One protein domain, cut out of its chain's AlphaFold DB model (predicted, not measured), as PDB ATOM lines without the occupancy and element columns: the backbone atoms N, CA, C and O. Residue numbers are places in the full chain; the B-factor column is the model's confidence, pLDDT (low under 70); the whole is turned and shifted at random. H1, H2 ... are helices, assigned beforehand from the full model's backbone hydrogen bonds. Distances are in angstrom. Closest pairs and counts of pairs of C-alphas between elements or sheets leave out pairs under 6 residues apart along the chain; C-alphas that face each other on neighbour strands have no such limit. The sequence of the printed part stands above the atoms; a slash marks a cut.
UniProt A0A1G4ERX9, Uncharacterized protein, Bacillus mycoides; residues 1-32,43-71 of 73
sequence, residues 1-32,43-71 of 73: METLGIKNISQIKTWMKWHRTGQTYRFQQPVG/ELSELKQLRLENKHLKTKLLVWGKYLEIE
ATOM      1  N   MET A   1       0.740  41.090  23.925       58.59
ATOM      2  CA  MET A   1       0.136  39.942  23.201       58.59
ATOM      3  C   MET A   1       1.121  39.325  22.212       58.59
ATOM      4  O   MET A   1       1.206  38.104  22.131       58.59
ATOM      5  N   GLU A   2       1.941  40.158  21.575       57.47
ATOM      6  CA  GLU A   2       2.941  39.797  20.560       57.47
ATOM      7  C   GLU A   2       3.990  38.771  21.012       57.47
ATOM      8  O   GLU A   2       4.250  37.817  20.287       57.47
ATOM      9  N   THR A   3       4.509  38.871  22.241       59.84
ATOM     10  CA  THR A   3       5.530  37.941  22.772       59.84
ATOM     11  C   THR A   3       5.088  36.478  22.859       59.84
ATOM     12  O   THR A   3       5.926  35.584  22.907       59.84
ATOM     13  N   LEU A   4       3.777  36.216  22.875       62.81
ATOM     14  CA  LEU A   4       3.204  34.868  22.961       62.81
ATOM     15  C   LEU A   4       2.594  34.402  21.629       62.81
ATOM     16  O   LEU A   4       1.998  33.328  21.577       62.81
ATOM     17  N   GLY A   5       2.679  35.217  20.568       64.62
ATOM     18  CA  GLY A   5       1.991  34.957  19.299       64.62
ATOM     19  C   GLY A   5       0.460  34.931  19.417       64.62
ATOM     20  O   GLY A   5      -0.218  34.383  18.547       64.62
ATOM     21  N   ILE A   6      -0.096  35.487  20.498       69.88
ATOM     22  CA  ILE A   6      -1.540  35.546  20.745       69.88
ATOM     23  C   ILE A   6      -2.075  36.773  20.025       69.88
ATOM     24  O   ILE A   6      -1.673  37.890  20.342       69.88
ATOM     25  N   LYS A   7      -2.978  36.568  19.063       70.38
ATOM     26  CA  LYS A   7      -3.489  37.659  18.221       70.38
ATOM     27  C   LYS A   7      -4.643  38.428  18.864       70.38
ATOM     28  O   LYS A   7      -4.819  39.598  18.552       70.38
ATOM     29  N   ASN A   8      -5.433  37.799  19.743       78.81
ATOM     30  CA  ASN A   8      -6.558  38.463  20.409       78.81
ATOM     31  C   ASN A   8      -6.858  37.917  21.821       78.81
ATOM     32  O   ASN A   8      -6.455  36.814  22.192       78.81
ATOM     33  N   ILE A   9      -7.630  38.682  22.602       81.00
ATOM     34  CA  ILE A   9      -8.112  38.297  23.946       81.00
ATOM     35  C   ILE A   9      -9.046  37.079  23.878       81.00
ATOM     36  O   ILE A   9      -9.023  36.218  24.759       81.00
ATOM     37  N   SER A  10      -9.854  36.968  22.823       82.88
ATOM     38  CA  SER A  10     -10.808  35.866  22.641       82.88
ATOM     39  C   SER A  10     -10.124  34.494  22.583       82.88
ATOM     40  O   SER A  10     -10.694  33.500  23.036       82.88
ATOM     41  N   GLN A  11      -8.884  34.431  22.093       78.19
ATOM     42  CA  GLN A  11      -8.050  33.233  22.100       78.19
ATOM     43  C   GLN A  11      -7.709  32.811  23.535       78.19
ATOM     44  O   GLN A  11      -7.848  31.637  23.868       78.19
ATOM     45  N   ILE A  12      -7.366  33.766  24.407       80.81
ATOM     46  CA  ILE A  12      -7.104  33.519  25.835       80.81
ATOM     47  C   ILE A  12      -8.374  33.008  26.532       80.81
ATOM     48  O   ILE A  12      -8.336  31.993  27.226       80.81
ATOM     49  N   LYS A  13      -9.528  33.641  26.282       83.75
ATOM     50  CA  LYS A  13     -10.824  33.200  26.836       83.75
ATOM     51  C   LYS A  13     -11.203  31.786  26.372       83.75
ATOM     52  O   LYS A  13     -11.669  30.971  27.166       83.75
ATOM     53  N   THR A  14     -10.953  31.468  25.102       85.19
ATOM     54  CA  THR A  14     -11.189  30.128  24.532       85.19
ATOM     55  C   THR A  14     -10.306  29.074  25.194       85.19
ATOM     56  O   THR A  14     -10.783  27.998  25.552       85.19
ATOM     57  N   TRP A  15      -9.030  29.392  25.410       82.44
ATOM     58  CA  TRP A  15      -8.103  28.524  26.132       82.44
ATOM     59  C   TRP A  15      -8.575  28.276  27.563       82.44
ATOM     60  O   TRP A  15      -8.581  27.130  28.014       82.44
ATOM     61  N   MET A  16      -9.077  29.303  28.249       84.12
ATOM     62  CA  MET A  16      -9.628  29.120  29.588       84.12
ATOM     63  C   MET A  16     -10.881  28.233  29.595       84.12
ATOM     64  O   MET A  16     -11.031  27.384  30.476       84.12
ATOM     65  N   LYS A  17     -11.754  28.354  28.587       87.62
ATOM     66  CA  LYS A  17     -12.896  27.442  28.415       87.62
ATOM     67  C   LYS A  17     -12.429  25.991  28.303       87.62
ATOM     68  O   LYS A  17     -12.943  25.138  29.019       87.62
ATOM     69  N   TRP A  18     -11.424  25.710  27.469       85.88
ATOM     70  CA  TRP A  18     -10.871  24.358  27.341       85.88
ATOM     71  C   TRP A  18     -10.326  23.828  28.660       85.88
ATOM     72  O   TRP A  18     -10.656  22.700  29.020       85.88
ATOM     73  N   HIS A  19      -9.582  24.651  29.402       83.31
ATOM     74  CA  HIS A  19      -9.085  24.296  30.729       83.31
ATOM     75  C   HIS A  19     -10.225  23.917  31.686       83.31
ATOM     76  O   HIS A  19     -10.189  22.841  32.274       83.31
ATOM     77  N   ARG A  20     -11.275  24.747  31.786       84.62
ATOM     78  CA  ARG A  20     -12.450  24.475  32.640       84.62
ATOM     79  C   ARG A  20     -13.199  23.199  32.236       84.62
ATOM     80  O   ARG A  20     -13.728  22.511  33.093       84.62
ATOM     81  N   THR A  21     -13.228  22.880  30.943       88.38
ATOM     82  CA  THR A  21     -13.908  21.683  30.404       88.38
ATOM     83  C   THR A  21     -13.028  20.429  30.327       88.38
ATOM     84  O   THR A  21     -13.445  19.439  29.737       88.38
ATOM     85  N   GLY A  22     -11.792  20.466  30.841       81.50
ATOM     86  CA  GLY A  22     -10.862  19.330  30.768       81.50
ATOM     87  C   GLY A  22     -10.315  19.027  29.364       81.50
ATOM     88  O   GLY A  22      -9.657  18.013  29.157       81.50
ATOM     89  N   GLN A  23     -10.520  19.909  28.381       82.44
ATOM     90  CA  GLN A  23     -10.050  19.743  26.997       82.44
ATOM     91  C   GLN A  23      -8.579  20.165  26.826       82.44
ATOM     92  O   GLN A  23      -8.197  20.800  25.842       82.44
ATOM     93  N   THR A  24      -7.733  19.829  27.798       77.62
ATOM     94  CA  THR A  24      -6.334  20.276  27.868       77.62
ATOM     95  C   THR A  24      -5.450  19.668  26.774       77.62
ATOM     96  O   THR A  24      -4.431  20.261  26.415       77.62
ATOM     97  N   TYR A  25      -5.865  18.549  26.170       75.25
ATOM     98  CA  TYR A  25      -5.211  17.946  25.001       75.25
ATOM     99  C   TYR A  25      -5.112  18.919  23.813       75.25
ATOM    100  O   TYR A  25      -4.165  18.860  23.033       75.25
ATOM    101  N   ARG A  26      -6.043  19.880  23.701       75.81
ATOM    102  CA  ARG A  26      -6.037  20.898  22.635       75.81
ATOM    103  C   ARG A  26      -4.860  21.859  22.729       75.81
ATOM    104  O   ARG A  26      -4.480  22.450  21.725       75.81
ATOM    105  N   PHE A  27      -4.259  21.996  23.911       72.69
ATOM    106  CA  PHE A  27      -3.090  22.849  24.085       72.69
ATOM    107  C   PHE A  27      -1.856  22.295  23.379       72.69
ATOM    108  O   PHE A  27      -1.044  23.084  22.916       72.69
ATOM    109  N   GLN A  28      -1.736  20.973  23.216       69.94
ATOM    110  CA  GLN A  28      -0.575  20.354  22.562       69.94
ATOM    111  C   GLN A  28      -0.378  20.819  21.109       69.94
ATOM    112  O   GLN A  28       0.672  20.569  20.518       69.94
ATOM    113  N   GLN A  29      -1.362  21.508  20.527       71.19
ATOM    114  CA  GLN A  29      -1.244  22.046  19.188       71.19
ATOM    115  C   GLN A  29      -0.551  23.408  19.135       71.19
ATOM    116  O   GLN A  29      -0.913  24.333  19.868       71.19
ATOM    117  N   PRO A  30       0.410  23.571  18.212       67.25
ATOM    118  CA  PRO A  30       1.025  24.859  17.958       67.25
ATOM    119  C   PRO A  30       0.007  25.865  17.410       67.25
ATOM    120  O   PRO A  30      -0.816  25.558  16.544       67.25
ATOM    121  N   VAL A  31       0.105  27.098  17.901       63.69
ATOM    122  CA  VAL A  31      -0.734  28.220  17.469       63.69
ATOM    123  C   VAL A  31      -0.527  28.474  15.973       63.69
ATOM    124  O   VAL A  31       0.606  28.577  15.510       63.69
ATOM    125  N   GLY A  32      -1.620  28.574  15.211       62.50
ATOM    126  CA  GLY A  32      -1.576  28.854  13.768       62.50
ATOM    127  C   GLY A  32      -1.346  27.634  12.867       62.50
ATOM    128  O   GLY A  32      -1.225  27.798  11.656       62.50
ATOM    129  N   GLU A  43       7.971   9.576  16.394       56.41
ATOM    130  CA  GLU A  43       9.437   9.477  16.535       56.41
ATOM    131  C   GLU A  43      10.193  10.751  16.973       56.41
ATOM    132  O   GLU A  43      11.226  11.117  16.417       56.41
ATOM    133  N   LEU A  44       9.748  11.427  18.038       62.22
ATOM    134  CA  LEU A  44      10.661  12.297  18.794       62.22
ATOM    135  C   LEU A  44      11.340  11.490  19.906       62.22
ATOM    136  O   LEU A  44      10.658  10.849  20.698       62.22
ATOM    137  N   SER A  45      12.672  11.575  19.993       75.44
ATOM    138  CA  SER A  45      13.440  11.147  21.175       75.44
ATOM    139  C   SER A  45      12.817  11.734  22.448       75.44
ATOM    140  O   SER A  45      12.435  12.908  22.455       75.44
ATOM    141  N   GLU A  46      12.764  10.940  23.518       76.31
ATOM    142  CA  GLU A  46      12.217  11.308  24.832       76.31
ATOM    143  C   GLU A  46      12.706  12.692  25.298       76.31
ATOM    144  O   GLU A  46      11.922  13.555  25.688       76.31
ATOM    145  N   LEU A  47      13.993  12.991  25.102       78.50
ATOM    146  CA  LEU A  47      14.598  14.275  25.467       78.50
ATOM    147  C   LEU A  47      14.014  15.457  24.665       78.50
ATOM    148  O   LEU A  47      13.804  16.551  25.197       78.50
ATOM    149  N   LYS A  48      13.708  15.252  23.378       75.75
ATOM    150  CA  LYS A  48      13.034  16.264  22.546       75.75
ATOM    151  C   LYS A  48      11.563  16.422  22.933       75.75
ATOM    152  O   LYS A  48      11.072  17.551  22.907       75.75
ATOM    153  N   GLN A  49      10.883  15.340  23.318       73.69
ATOM    154  CA  GLN A  49       9.508  15.394  23.826       73.69
ATOM    155  C   GLN A  49       9.441  16.199  25.130       73.69
ATOM    156  O   GLN A  49       8.699  17.178  25.196       73.69
ATOM    157  N   LEU A  50      10.309  15.893  26.101       77.62
ATOM    158  CA  LEU A  50      10.406  16.609  27.377       77.62
ATOM    159  C   LEU A  50      10.723  18.099  27.210       77.62
ATOM    160  O   LEU A  50      10.159  18.939  27.914       77.62
ATOM    161  N   ARG A  51      11.610  18.467  26.274       78.62
ATOM    162  CA  ARG A  51      11.903  19.881  25.970       78.62
ATOM    163  C   ARG A  51      10.697  20.600  25.373       78.62
ATOM    164  O   ARG A  51      10.438  21.754  25.725       78.62
ATOM    165  N   LEU A  52       9.974  19.939  24.471       75.50
ATOM    166  CA  LEU A  52       8.781  20.502  23.847       75.50
ATOM    167  C   LEU A  52       7.666  20.690  24.878       75.50
ATOM    168  O   LEU A  52       7.053  21.756  24.928       75.50
ATOM    169  N   GLU A  53       7.463  19.699  25.741       75.75
ATOM    170  CA  GLU A  53       6.505  19.758  26.836       75.75
ATOM    171  C   GLU A  53       6.862  20.853  27.845       75.75
ATOM    172  O   GLU A  53       6.013  21.676  28.174       75.75
ATOM    173  N   ASN A  54       8.132  20.977  28.242       80.88
ATOM    174  CA  ASN A  54       8.589  22.074  29.100       80.88
ATOM    175  C   ASN A  54       8.303  23.453  28.491       80.88
ATOM    176  O   ASN A  54       7.783  24.348  29.161       80.88
ATOM    177  N   LYS A  55       8.619  23.644  27.203       78.44
ATOM    178  CA  LYS A  55       8.320  24.896  26.489       78.44
ATOM    179  C   LYS A  55       6.815  25.167  26.461       78.44
ATOM    180  O   LYS A  55       6.372  26.306  26.637       78.44
ATOM    181  N   HIS A  56       6.031  24.117  26.264       74.56
ATOM    182  CA  HIS A  56       4.586  24.189  26.234       74.56
ATOM    183  C   HIS A  56       3.990  24.570  27.601       74.56
ATOM    184  O   HIS A  56       3.171  25.487  27.680       74.56
ATOM    185  N   LEU A  57       4.459  23.948  28.686       78.25
ATOM    186  CA  LEU A  57       4.062  24.255  30.062       78.25
ATOM    187  C   LEU A  57       4.407  25.699  30.450       78.25
ATOM    188  O   LEU A  57       3.549  26.413  30.967       78.25
ATOM    189  N   LYS A  58       5.611  26.183  30.113       79.75
ATOM    190  CA  LYS A  58       5.993  27.593  30.326       79.75
ATOM    191  C   LYS A  58       5.056  28.561  29.604       79.75
ATOM    192  O   LYS A  58       4.666  29.585  30.158       79.75
ATOM    193  N   THR A  59       4.650  28.213  28.385       73.38
ATOM    194  CA  THR A  59       3.703  29.024  27.608       73.38
ATOM    195  C   THR A  59       2.318  29.042  28.263       73.38
ATOM    196  O   THR A  59       1.715  30.109  28.360       73.38
ATOM    197  N   LYS A  60       1.831  27.899  28.776       74.50
ATOM    198  CA  LYS A  60       0.566  27.830  29.533       74.50
ATOM    199  C   LYS A  60       0.581  28.747  30.754       74.50
ATOM    200  O   LYS A  60      -0.364  29.510  30.929       74.50
ATOM    201  N   LEU A  61       1.647  28.705  31.557       82.25
ATOM    202  CA  LEU A  61       1.785  29.544  32.755       82.25
ATOM    203  C   LEU A  61       1.727  31.039  32.419       82.25
ATOM    204  O   LEU A  61       1.013  31.792  33.076       82.25
ATOM    205  N   LEU A  62       2.410  31.460  31.352       80.25
ATOM    206  CA  LEU A  62       2.386  32.854  30.901       80.25
ATOM    207  C   LEU A  62       0.993  33.305  30.449       80.25
ATOM    208  O   LEU A  62       0.587  34.432  30.723       80.25
ATOM    209  N   VAL A  63       0.251  32.440  29.754       77.12
ATOM    210  CA  VAL A  63      -1.115  32.773  29.319       77.12
ATOM    211  C   VAL A  63      -2.060  32.847  30.504       77.12
ATOM    212  O   VAL A  63      -2.919  33.724  30.541       77.12
ATOM    213  N   TRP A  64      -1.886  31.956  31.477       80.44
ATOM    214  CA  TRP A  64      -2.660  31.976  32.706       80.44
ATOM    215  C   TRP A  64      -2.437  33.270  33.497       80.44
ATOM    216  O   TRP A  64      -3.412  33.906  33.884       80.44
ATOM    217  N   GLY A  65      -1.187  33.731  33.622       84.75
ATOM    218  CA  GLY A  65      -0.878  35.036  34.220       84.75
ATOM    219  C   GLY A  65      -1.616  36.189  33.529       84.75
ATOM    220  O   GLY A  65      -2.303  36.964  34.186       84.75
ATOM    221  N   LYS A  66      -1.588  36.234  32.190       80.00
ATOM    222  CA  LYS A  66      -2.326  37.258  31.425       80.00
ATOM    223  C   LYS A  66      -3.840  37.151  31.556       80.00
ATOM    224  O   LYS A  66      -4.527  38.162  31.512       80.00
ATOM    225  N   TYR A  67      -4.376  35.941  31.676       81.06
ATOM    226  CA  TYR A  67      -5.805  35.758  31.912       81.06
ATOM    227  C   TYR A  67      -6.219  36.343  33.267       81.06
ATOM    228  O   TYR A  67      -7.220  37.047  33.337       81.06
ATOM    229  N   LEU A  68      -5.424  36.112  34.316       83.44
ATOM    230  CA  LEU A  68      -5.669  36.696  35.635       83.44
ATOM    231  C   LEU A  68      -5.587  38.227  35.617       83.44
ATOM    232  O   LEU A  68      -6.396  38.875  36.270       83.44
ATOM    233  N   GLU A  69      -4.649  38.808  34.868       84.19
ATOM    234  CA  GLU A  69      -4.578  40.264  34.674       84.19
ATOM    235  C   GLU A  69      -5.843  40.812  33.998       84.19
ATOM    236  O   GLU A  69      -6.360  41.839  34.421       84.19
ATOM    237  N   ILE A  70      -6.370  40.108  32.990       80.94
ATOM    238  CA  ILE A  70      -7.589  40.507  32.270       80.94
ATOM    239  C   ILE A  70      -8.840  40.378  33.144       80.94
ATOM    240  O   ILE A  70      -9.707  41.232  33.055       80.94
ATOM    241  N   GLU A  71      -8.971  39.327  33.957       78.31
ATOM    242  CA  GLU A  71     -10.143  39.148  34.836       78.31
ATOM    243  C   GLU A  71     -10.138  40.095  36.045       78.31
ATOM    244  O   GLU A  71     -11.178  40.296  36.664       78.31
TER     245      GLU A  71
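Overview. This is residues 1 to 32 and 43 to 71 of the 73 residues of an uncharacterized protein of Bacillus mycoides (UniProt A0A1G4ERX9). One long helix, H3, makes the longest axis; H1 is set steeply across its later half, small H2 folds back toward its middle, and residues 45 to 51 stick out. The 61 printed residues include three named helices, H1, H2, H3 in chain order, and no named strand: all helix. It is only just compact, close to loose (radius of gyration of the C-alphas 12.5 A), spanning 39 by 26 by 20 A.

Along the chain. Find C-alpha 9 at (-8.112, 38.297, 23.946); H1, residues 9 to 20, runs 16.9 A. H2 is residues 24 to 28. H3, residues 46 to 71, runs 37.1 A to C-alpha 71 at (-10.143, 39.148, 34.836).

Arrangement. H1, with residues 12 to 13 alone, only just touches H3, with 3 pairs of C-alphas within 8 A; the closest, Ile 12 and Tyr 67, are 6.6 A apart. They run opposite ways at a steep tilt of 68 degrees, only just short of perpendicular. H1, with residues 15 to 18 alone, only just touches H2, also with 3 pairs; the closest C-alphas are Trp 18 and Thr 24, 6.1 A. H2 and H3 are close but not clearly touching; C-alphas 28 and 56 are closest, 7.4 A. Every O i to N i+4 pair is within hydrogen-bond range in H1 and H3; H2 has 0 of 1, but 2 of 2 O i to N i+3 pairs.

Size, cuts and confidence. The farthest C-alphas, Glu 43 and Glu 71, are 40.0 A apart. Residues 33 to 42 are cut out, a 22.5 A gap between C-alphas 32 and 43. The H1 to H2 link is tight. Confidence is under 70 at residues 1 to 6, 28, 30 to 32 and 43 to 44.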